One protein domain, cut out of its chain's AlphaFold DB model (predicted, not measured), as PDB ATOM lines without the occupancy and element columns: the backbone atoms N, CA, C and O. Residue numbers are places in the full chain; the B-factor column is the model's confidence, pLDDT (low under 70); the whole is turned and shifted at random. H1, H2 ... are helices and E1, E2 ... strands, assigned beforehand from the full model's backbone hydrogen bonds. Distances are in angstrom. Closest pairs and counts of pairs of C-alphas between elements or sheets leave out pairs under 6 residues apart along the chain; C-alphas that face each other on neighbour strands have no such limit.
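This is residues 2 to 76 of the 76 residues of an uncharacterized protein of Aphanomyces astaci (UniProt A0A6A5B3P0). This model has little regular structure: a small head, in which helix H1 packs on the hairpin E1 and E2, and a free arm, residues 58 to 76, that holds helix H2. Residues 12 to 17 also stick out. The 75 printed residues run H1, E1, E2, H2, mixed, with only 29 in named elements; the two-stranded sheet is antiparallel. The whole is loose, radius of gyration of the C-alphas 15.3 A, spanning 42 by 37 by 26 A.

H1, residues 21 to 29, comes closest to E2, residues 39 to 43, at the C-alphas of Val 22 and Leu 42, 5.8 A apart. E1, residues 32 to 36, forms a hairpin with E2, at 149 degrees; N 34 and O 41 are within hydrogen-bond range, 2.8 A. H2, residues 62 to 71, is apart from H1 and E1. In H1 and H2 every O i to N i+4 pair is within hydrogen-bond range.

H1 begins at C-alpha 21 (154.377, 165.345, 266.507) and measures 11.0 A; E1 13.2 A; E2 12.8 A; H2 14.5 A, ending at C-alpha 71 (153.849, 190.064, 275.927).

The C-alphas of Gly 37 and His 76, the two farthest apart, are 45.1 A apart. The printed part has no cut. The link E2 to H2 is long. Residues 2 to 15 and 74 to 76 have pLDDT under 70.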
ATOM      1  N   GLN A   2     148.772 171.504 251.789       40.12
ATOM      2  CA  GLN A   2     149.552 172.363 252.681       40.12
ATOM      3  C   GLN A   2     151.033 172.111 252.397       40.12
ATOM      4  O   GLN A   2     151.497 170.976 252.497       40.12
ATOM      5  N   ARG A   3     151.752 173.168 252.016       33.53
ATOM      6  CA  ARG A   3     153.212 173.167 251.980       33.53
ATOM      7  C   ARG A   3     153.702 172.975 253.413       33.53
ATOM      8  O   ARG A   3     153.443 173.816 254.267       33.53
ATOM      9  N   GLN A   4     154.353 171.847 253.666       41.16
ATOM     10  CA  GLN A   4     155.103 171.596 254.892       41.16
ATOM     11  C   GLN A   4     156.451 172.308 254.767       41.16
ATOM     12  O   GLN A   4     157.452 171.697 254.404       41.16
ATOM     13  N   GLU A   5     156.476 173.614 254.999       37.06
ATOM     14  CA  GLU A   5     157.731 174.318 255.252       37.06
ATOM     15  C   GLU A   5     157.902 174.400 256.774       37.06
ATOM     16  O   GLU A   5     156.969 174.771 257.483       37.06
ATOM     17  N   CYS A   6     159.088 174.002 257.250       31.88
ATOM     18  CA  CYS A   6     159.545 173.991 258.648       31.88
ATOM     19  C   CYS A   6     159.209 172.742 259.491       31.88
ATOM     20  O   CYS A   6     158.711 172.849 260.609       31.88
ATOM     21  N   VAL A   7     159.617 171.547 259.036       39.94
ATOM     22  CA  VAL A   7     160.047 170.503 259.988       39.94
ATOM     23  C   VAL A   7     161.419 170.933 260.509       39.94
ATOM     24  O   VAL A   7     162.448 170.614 259.915       39.94
ATOM     25  N   VAL A   8     161.448 171.730 261.580       42.06
ATOM     26  CA  VAL A   8     162.688 171.962 262.331       42.06
ATOM     27  C   VAL A   8     163.014 170.636 262.993       42.06
ATOM     28  O   VAL A   8     162.451 170.279 264.022       42.06
ATOM     29  N   VAL A   9     163.849 169.845 262.323       48.00
ATOM     30  CA  VAL A   9     164.243 168.535 262.816       48.00
ATOM     31  C   VAL A   9     164.933 168.752 264.153       48.00
ATOM     32  O   VAL A   9     166.021 169.325 264.216       48.00
ATOM     33  N   MET A  10     164.303 168.296 265.230       52.59
ATOM     34  CA  MET A  10     164.928 168.256 266.540       52.59
ATOM     35  C   MET A  10     165.927 167.096 266.563       52.59
ATOM     36  O   MET A  10     165.715 166.056 267.181       52.59
ATOM     37  N   LEU A  11     166.999 167.245 265.784       53.88
ATOM     38  CA  LEU A  11     168.107 166.307 265.736       53.88
ATOM     39  C   LEU A  11     168.907 166.510 267.014       53.88
ATOM     40  O   LEU A  11     169.762 167.390 267.101       53.88
ATOM     41  N   ALA A  12     168.697 165.634 267.993       56.97
ATOM     42  CA  ALA A  12     169.857 165.181 268.738       56.97
ATOM     43  C   ALA A  12     170.851 164.671 267.680       56.97
ATOM     44  O   ALA A  12     170.569 163.685 267.000       56.97
ATOM     45  N   LEU A  13     171.960 165.393 267.480       60.66
ATOM     46  CA  LEU A  13     172.927 165.218 266.378       60.66
ATOM     47  C   LEU A  13     173.500 163.789 266.254       60.66
ATOM     48  O   LEU A  13     174.195 163.471 265.297       60.66
ATOM     49  N   ASN A  14     173.218 162.932 267.233       65.25
ATOM     50  CA  ASN A  14     173.697 161.569 267.403       65.25
ATOM     51  C   ASN A  14     172.565 160.526 267.527       65.25
ATOM     52  O   ASN A  14     172.821 159.404 267.960       65.25
ATOM     53  N   SER A  15     171.322 160.867 267.168       64.19
ATOM     54  CA  SER A  15     170.173 159.967 267.290       64.19
ATOM     55  C   SER A  15     169.470 159.747 265.953       64.19
ATOM     56  O   SER A  15     169.043 160.691 265.298       64.19
ATOM     57  N   ASN A  16     169.252 158.479 265.596       71.81
ATOM     58  CA  ASN A  16     168.412 158.083 264.457       71.81
ATOM     59  C   ASN A  16     166.914 158.018 264.820       71.81
ATOM     60  O   ASN A  16     166.125 157.395 264.110       71.81
ATOM     61  N   LYS A  17     166.511 158.586 265.962       73.12
ATOM     62  CA  LYS A  17     165.112 158.609 266.396       73.12
ATOM     63  C   LYS A  17     164.437 159.874 265.879       73.12
ATOM     64  O   LYS A  17     164.851 160.979 266.209       73.12
ATOM     65  N   VAL A  18     163.382 159.687 265.093       79.81
ATOM     66  CA  VAL A  18     162.517 160.771 264.623       79.81
ATOM     67  C   VAL A  18     161.471 161.063 265.696       79.81
ATOM     68  O   VAL A  18     160.841 160.138 266.207       79.81
ATOM     69  N   TYR A  19     161.291 162.340 266.036       83.19
ATOM     70  CA  TYR A  19     160.175 162.781 266.867       83.19
ATOM     71  C   TYR A  19     158.915 162.910 266.005       83.19
ATOM     72  O   TYR A  19     158.915 163.603 264.990       83.19
ATOM     73  N   SER A  20     157.856 162.208 266.401       85.25
ATOM     74  CA  SER A  20     156.543 162.263 265.762       85.25
ATOM     75  C   SER A  20     155.671 163.243 266.534       85.25
ATOM     76  O   SER A  20     155.353 162.993 267.693       85.25
ATOM     77  N   GLU A  21     155.265 164.342 265.895       86.69
ATOM     78  CA  GLU A  21     154.377 165.345 266.507       86.69
ATOM     79  C   GLU A  21     153.056 164.724 266.981       86.69
ATOM     80  O   GLU A  21     152.546 165.064 268.043       86.69
ATOM     81  N   VAL A  22     152.519 163.764 266.220       87.75
ATOM     82  CA  VAL A  22     151.270 163.073 266.569       87.75
ATOM     83  C   VAL A  22     151.436 162.265 267.859       87.75
ATOM     84  O   VAL A  22     150.590 162.351 268.746       87.75
ATOM     85  N   ASP A  23     152.539 161.525 267.994       87.44
ATOM     86  CA  ASP A  23     152.813 160.740 269.206       87.44
ATOM     87  C   ASP A  23     153.191 161.639 270.387       87.44
ATOM     88  O   ASP A  23     152.790 161.403 271.523       87.44
ATOM     89  N   GLY A  24     153.937 162.706 270.113       87.69
ATOM     90  CA  GLY A  24     154.333 163.700 271.092       87.69
ATOM     91  C   GLY A  24     153.145 164.385 271.750       87.69
ATOM     92  O   GLY A  24     153.061 164.437 272.975       87.69
ATOM     93  N   VAL A  25     152.198 164.864 270.946       88.12
ATOM     94  CA  VAL A  25     150.994 165.541 271.435       88.12
ATOM     95  C   VAL A  25     150.037 164.569 272.134       88.12
ATOM     96  O   VAL A  25     149.430 164.935 273.142       88.12
ATOM     97  N   GLU A  26     149.937 163.318 271.679       90.25
ATOM     98  CA  GLU A  26     149.174 162.282 272.387       90.25
ATOM     99  C   GLU A  26     149.737 162.034 273.795       90.25
ATOM    100  O   GLU A  26     148.981 161.961 274.759       90.25
ATOM    101  N   VAL A  27     151.060 161.956 273.954       90.19
ATOM    102  CA  VAL A  27     151.676 161.700 275.267       90.19
ATOM    103  C   VAL A  27     151.652 162.940 276.163       90.19
ATOM    104  O   VAL A  27     151.299 162.845 277.341       90.19
ATOM    105  N   LEU A  28     152.034 164.102 275.626       89.62
ATOM    106  CA  LEU A  28     152.220 165.328 276.406       89.62
ATOM    107  C   LEU A  28     150.898 166.036 276.715       89.62
ATOM    108  O   LEU A  28     150.709 166.503 277.837       89.62
ATOM    109  N   LEU A  29     149.984 166.106 275.743       88.94
ATOM    110  CA  LEU A  29     148.712 166.828 275.860       88.94
ATOM    111  C   LEU A  29     147.493 165.901 275.967       88.94
ATOM    112  O   LEU A  29     146.391 166.381 276.227       88.94
ATOM    113  N   ARG A  30     147.674 164.576 275.832       89.94
ATOM    114  CA  ARG A  30     146.605 163.561 275.944       89.94
ATOM    115  C   ARG A  30     145.478 163.741 274.932       89.94
ATOM    116  O   ARG A  30     144.316 163.474 275.232       89.94
ATOM    117  N   TYR A  31     145.820 164.201 273.733       90.62
ATOM    118  CA  TYR A  31     144.854 164.310 272.643       90.62
ATOM    119  C   TYR A  31     144.541 162.938 272.052       90.62
ATOM    120  O   TYR A  31     145.390 162.049 272.015       90.62
ATOM    121  N   ASN A  32     143.309 162.778 271.572       90.19
ATOM    122  CA  ASN A  32     142.865 161.525 270.976       90.19
ATOM    123  C   ASN A  32     143.490 161.336 269.594       90.19
ATOM    124  O   ASN A  32     143.634 162.292 268.832       90.19
ATOM    125  N   CYS A  33     143.777 160.085 269.241       90.50
ATOM    126  CA  CYS A  33     144.223 159.720 267.905       90.50
ATOM    127  C   CYS A  33     143.288 158.685 267.279       90.50
ATOM    128  O   CYS A  33     142.842 157.743 267.934       90.50
ATOM    129  N   LEU A  34     143.019 158.844 265.986       90.12
ATOM    130  CA  LEU A  34     142.330 157.859 265.161       90.12
ATOM    131  C   LEU A  34     143.345 157.135 264.281       90.12
ATOM    132  O   LEU A  34     144.294 157.738 263.780       90.12
ATOM    133  N   SER A  35     143.125 155.842 264.068       88.75
ATOM    134  CA  SER A  35     143.908 155.057 263.118       88.75
ATOM    135  C   SER A  35     143.155 154.945 261.797       88.75
ATOM    136  O   SER A  35     142.024 154.462 261.756       88.75
ATOM    137  N   ALA A  36     143.788 155.391 260.715       86.69
ATOM    138  CA  ALA A  36     143.319 155.232 259.346       86.69
ATOM    139  C   ALA A  36     144.312 154.339 258.591       86.69
ATOM    140  O   ALA A  36     145.205 154.810 257.882       86.69
ATOM    141  N   GLY A  37     144.195 153.025 258.797       87.19
ATOM    142  CA  GLY A  37     145.131 152.044 258.248       87.19
ATOM    143  C   GLY A  37     146.514 152.178 258.885       87.19
ATOM    144  O   GLY A  37     146.691 151.820 260.045       87.19
ATOM    145  N   MET A  38     147.488 152.688 258.126       84.69
ATOM    146  CA  MET A  38     148.854 152.930 258.620       84.69
ATOM    147  C   MET A  38     149.093 154.376 259.076       84.69
ATOM    148  O   MET A  38     150.175 154.694 259.563       84.69
ATOM    149  N   CYS A  39     148.109 155.262 258.909       84.25
ATOM    150  CA  CYS A  39     148.216 156.655 259.322       84.25
ATOM    151  C   CYS A  39     147.578 156.854 260.697       84.25
ATOM    152  O   CYS A  39     146.442 156.440 260.930       84.25
ATOM    153  N   LYS A  40     148.293 157.544 261.587       87.62
ATOM    154  CA  LYS A  40     147.771 158.004 262.873       87.62
ATOM    155  C   LYS A  40     147.367 159.470 262.747       87.62
ATOM    156  O   LYS A  40     148.185 160.305 262.368       87.62
ATOM    157  N   ILE A  41     146.100 159.765 263.017       90.06
ATOM    158  CA  ILE A  41     145.500 161.090 262.855       90.06
ATOM    159  C   ILE A  41     145.189 161.652 264.237       90.06
ATOM    160  O   ILE A  41     144.363 161.097 264.957       90.06
ATOM    161  N   LEU A  42     145.831 162.764 264.586       89.94
ATOM    162  CA  LEU A  42     145.561 163.518 265.808       89.94
ATOM    163  C   LEU A  42     144.199 164.226 265.726       89.94
ATOM    164  O   LEU A  42     143.881 164.834 264.704       89.94
ATOM    165  N   ILE A  43     143.436 164.204 266.817       92.81
ATOM    166  CA  ILE A  43     142.150 164.887 266.958       92.81
ATOM    167  C   ILE A  43     142.217 165.874 268.127       92.81
ATOM    168  O   ILE A  43     142.304 165.480 269.291       92.81
ATOM    169  N   HIS A  44     142.133 167.168 267.812       91.00
ATOM    170  CA  HIS A  44     141.980 168.231 268.803       91.00
ATOM    171  C   HIS A  44     140.560 168.210 269.395       91.00
ATOM    172  O   HIS A  44     139.605 168.054 268.627       91.00
ATOM    173  N   PRO A  45     140.378 168.422 270.714       88.94
ATOM    174  CA  PRO A  45     139.059 168.380 271.358       88.94
ATOM    175  C   PRO A  45     138.048 169.378 270.773       88.94
ATOM    176  O   PRO A  45     136.860 169.079 270.730       88.94
ATOM    177  N   GLU A  46     138.512 170.532 270.289       92.94
ATOM    178  CA  GLU A  46     137.634 171.581 269.743       92.94
ATOM    179  C   GLU A  46     137.621 171.647 268.210       92.94
ATOM    180  O   GLU A  46     136.618 172.018 267.608       92.94
ATOM    181  N   TRP A  47     138.733 171.293 267.559       90.44
ATOM    182  CA  TRP A  47     138.943 171.536 266.120       90.44
ATOM    183  C   TRP A  47     138.980 170.246 265.293       90.44
ATOM    184  O   TRP A  47     139.119 170.280 264.069       90.44
ATOM    185  N   GLY A  48     138.860 169.086 265.943       89.50
ATOM    186  CA  GLY A  48     138.938 167.794 265.281       89.50
ATOM    187  C   GLY A  48     140.294 167.580 264.600       89.50
ATOM    188  O   GLY A  48     141.341 167.900 265.159       89.50
ATOM    189  N   ALA A  49     140.276 167.051 263.375       88.25
ATOM    190  CA  ALA A  49     141.479 166.834 262.566       88.25
ATOM    191  C   ALA A  49     141.965 168.093 261.813       88.25
ATOM    192  O   ALA A  49     142.930 168.017 261.057       88.25
ATOM    193  N   ALA A  50     141.308 169.249 261.971       90.19
ATOM    194  CA  ALA A  50     141.640 170.481 261.248       90.19
ATOM    195  C   ALA A  50     142.785 171.267 261.918       90.19
ATOM    196  O   ALA A  50     142.690 172.476 262.116       90.19
ATOM    197  N   VAL A  51     143.859 170.573 262.300       86.06
ATOM    198  CA  VAL A  51     144.993 171.139 263.044       86.06
ATOM    199  C   VAL A  51     146.322 170.643 262.495       86.06
ATOM    200  O   VAL A  51     146.411 169.538 261.962       86.06
ATOM    201  N   TYR A  52     147.366 171.453 262.661       86.94
ATOM    202  CA  TYR A  52     148.734 171.064 262.343       86.94
ATOM    203  C   TYR A  52     149.576 171.136 263.624       86.94
ATOM    204  O   TYR A  52     149.903 172.241 264.058       86.94
ATOM    205  N   PRO A  53     149.849 169.999 264.293       82.75
ATOM    206  CA  PRO A  53     150.593 170.006 265.545       82.75
ATOM    207  C   PRO A  53     152.037 170.452 265.310       82.75
ATOM    208  O   PRO A  53     152.653 170.089 264.306       82.75
ATOM    209  N   ALA A  54     152.560 171.237 266.246       85.00
ATOM    210  CA  ALA A  54     153.949 171.659 266.279       85.00
ATOM    211  C   ALA A  54     154.410 171.761 267.735       85.00
ATOM    212  O   ALA A  54     153.694 172.306 268.580       85.00
ATOM    213  N   SER A  55     155.617 171.274 268.001       84.19
ATOM    214  CA  SER A  55     156.224 171.258 269.328       84.19
ATOM    215  C   SER A  55     157.546 172.021 269.315       84.19
ATOM    216  O   SER A  55     158.325 171.936 268.367       84.19
ATOM    217  N   LEU A  56     157.821 172.763 270.390       85.50
ATOM    218  CA  LEU A  56     159.099 173.434 270.614       85.50
ATOM    219  C   LEU A  56     159.676 172.968 271.945       85.50
ATOM    220  O   LEU A  56     159.012 173.043 272.978       85.50
ATOM    221  N   PHE A  57     160.935 172.548 271.924       85.56
ATOM    222  CA  PHE A  57     161.671 172.192 273.126       85.56
ATOM    223  C   PHE A  57     162.823 173.169 273.309       85.56
ATOM    224  O   PHE A  57     163.516 173.532 272.361       85.56
ATOM    225  N   THR A  58     163.020 173.604 274.545       85.56
ATOM    226  CA  THR A  58     164.061 174.559 274.904       85.56
ATOM    227  C   THR A  58     164.572 174.256 276.301       85.56
ATOM    228  O   THR A  58     163.855 173.703 277.132       85.56
ATOM    229  N   THR A  59     165.822 174.620 276.557       88.62
ATOM    230  CA  THR A  59     166.426 174.602 277.893       88.62
ATOM    231  C   THR A  59     166.263 175.940 278.618       88.62
ATOM    232  O   THR A  59     166.766 176.098 279.730       88.62
ATOM    233  N   ALA A  60     165.581 176.912 278.002       91.25
ATOM    234  CA  ALA A  60     165.294 178.197 278.625       91.25
ATOM    235  C   ALA A  60     164.424 178.028 279.890       91.25
ATOM    236  O   ALA A  60     163.529 177.178 279.909       91.25
ATOM    237  N   PRO A  61     164.654 178.839 280.938       93.75
ATOM    238  CA  PRO A  61     163.852 178.796 282.155       93.75
ATOM    239  C   PRO A  61     162.395 179.179 281.870       93.75
ATOM    240  O   PRO A  61     162.122 180.080 281.073       93.75
ATOM    241  N   SER A  62     161.463 178.516 282.558       91.75
ATOM    242  CA  SER A  62     160.015 178.679 282.357       91.75
ATOM    243  C   SER A  62     159.553 180.124 282.503       91.75
ATOM    244  O   SER A  62     158.743 180.589 281.707       91.75
ATOM    245  N   ASP A  63     160.099 180.842 283.483       94.50
ATOM    246  CA  ASP A  63     159.662 182.197 283.826       94.50
ATOM    247  C   ASP A  63     159.927 183.173 282.673       94.50
ATOM    248  O   ASP A  63     159.080 183.999 282.342       94.50
ATOM    249  N   LEU A  64     161.076 183.017 282.005       93.50
ATOM    250  CA  LEU A  64     161.444 183.818 280.839       93.50
ATOM    251  C   LEU A  64     160.524 183.519 279.650       93.50
ATOM    252  O   LEU A  64     160.089 184.434 278.955       93.50
ATOM    253  N   VAL A  65     160.227 182.239 279.409       91.19
ATOM    254  CA  VAL A  65     159.360 181.825 278.297       91.19
ATOM    255  C   VAL A  65     157.944 182.364 278.497       91.19
ATOM    256  O   VAL A  65     157.373 182.932 277.570       91.19
ATOM    257  N   LEU A  66     157.396 182.242 279.708       92.19
ATOM    258  CA  LEU A  66     156.064 182.745 280.040       92.19
ATOM    259  C   LEU A  66     155.984 184.273 279.931       92.19
ATOM    260  O   LEU A  66     155.023 184.783 279.353       92.19
ATOM    261  N   ASP A  67     156.997 184.995 280.418       93.06
ATOM    262  CA  ASP A  67     157.077 186.455 280.292       93.06
ATOM    263  C   ASP A  67     157.039 186.896 278.820       93.06
ATOM    264  O   ASP A  67     156.212 187.729 278.445       93.06
ATOM    265  N   ILE A  68     157.852 186.283 277.955       91.06
ATOM    266  CA  ILE A  68     157.896 186.617 276.523       91.06
ATOM    267  C   ILE A  68     156.579 186.265 275.823       91.06
ATOM    268  O   ILE A  68     156.042 187.086 275.083       91.06
ATOM    269  N   VAL A  69     156.035 185.067 276.061       89.19
ATOM    270  CA  VAL A  69     154.780 184.626 275.428       89.19
ATOM    271  C   VAL A  69     153.614 185.530 275.835       89.19
ATOM    272  O   VAL A  69     152.792 185.881 274.991       89.19
ATOM    273  N   SER A  70     153.567 185.965 277.099       90.44
ATOM    274  CA  SER A  70     152.512 186.852 277.605       90.44
ATOM    275  C   SER A  70     152.521 188.248 276.975       90.44
ATOM    276  O   SER A  70     151.463 188.852 276.809       90.44
ATOM    277  N   LYS A  71     153.698 188.752 276.581       89.31
ATOM    278  CA  LYS A  71     153.849 190.064 275.927       89.31
ATOM    279  C   LYS A  71     153.317 190.075 274.494       89.31
ATOM    280  O   LYS A  71     153.041 191.148 273.962       89.31
ATOM    281  N   GLY A  72     153.134 188.898 273.895       76.25
ATOM    282  CA  GLY A  72     152.743 188.747 272.501       76.25
ATOM    283  C   GLY A  72     153.856 189.164 271.534       76.25
ATOM    284  O   GLY A  72     154.816 189.849 271.884       76.25
ATOM    285  N   PHE A  73     153.734 188.737 270.280       74.81
ATOM    286  CA  PHE A  73     154.642 189.177 269.227       74.81
ATOM    287  C   PHE A  73     154.125 190.493 268.642       74.81
ATOM    288  O   PHE A  73     153.072 190.515 268.002       74.81
ATOM    289  N   VAL A  74     154.865 191.586 268.837       64.50
ATOM    290  CA  VAL A  74     154.635 192.830 268.091       64.50
ATOM    291  C   VAL A  74     155.106 192.584 266.659       64.50
ATOM    292  O   VAL A  74     156.305 192.560 266.388       64.50
ATOM    293  N   GLN A  75     154.166 192.332 265.749       58.19
ATOM    294  CA  GLN A  75     154.449 192.344 264.316       58.19
ATOM    295  C   GLN A  75     154.575 193.815 263.894       58.19
ATOM    296  O   GLN A  75     153.592 194.552 263.968       58.19
ATOM    297  N   HIS A  76     155.792 194.248 263.554       51.72
ATOM    298  CA  HIS A  76     156.055 195.545 262.923       51.72
ATOM    299  C   HIS A  76     155.713 195.509 261.434       51.72
ATOM    300  O   HIS A  76     155.989 194.464 260.801       51.72
TER     301      HIS A  76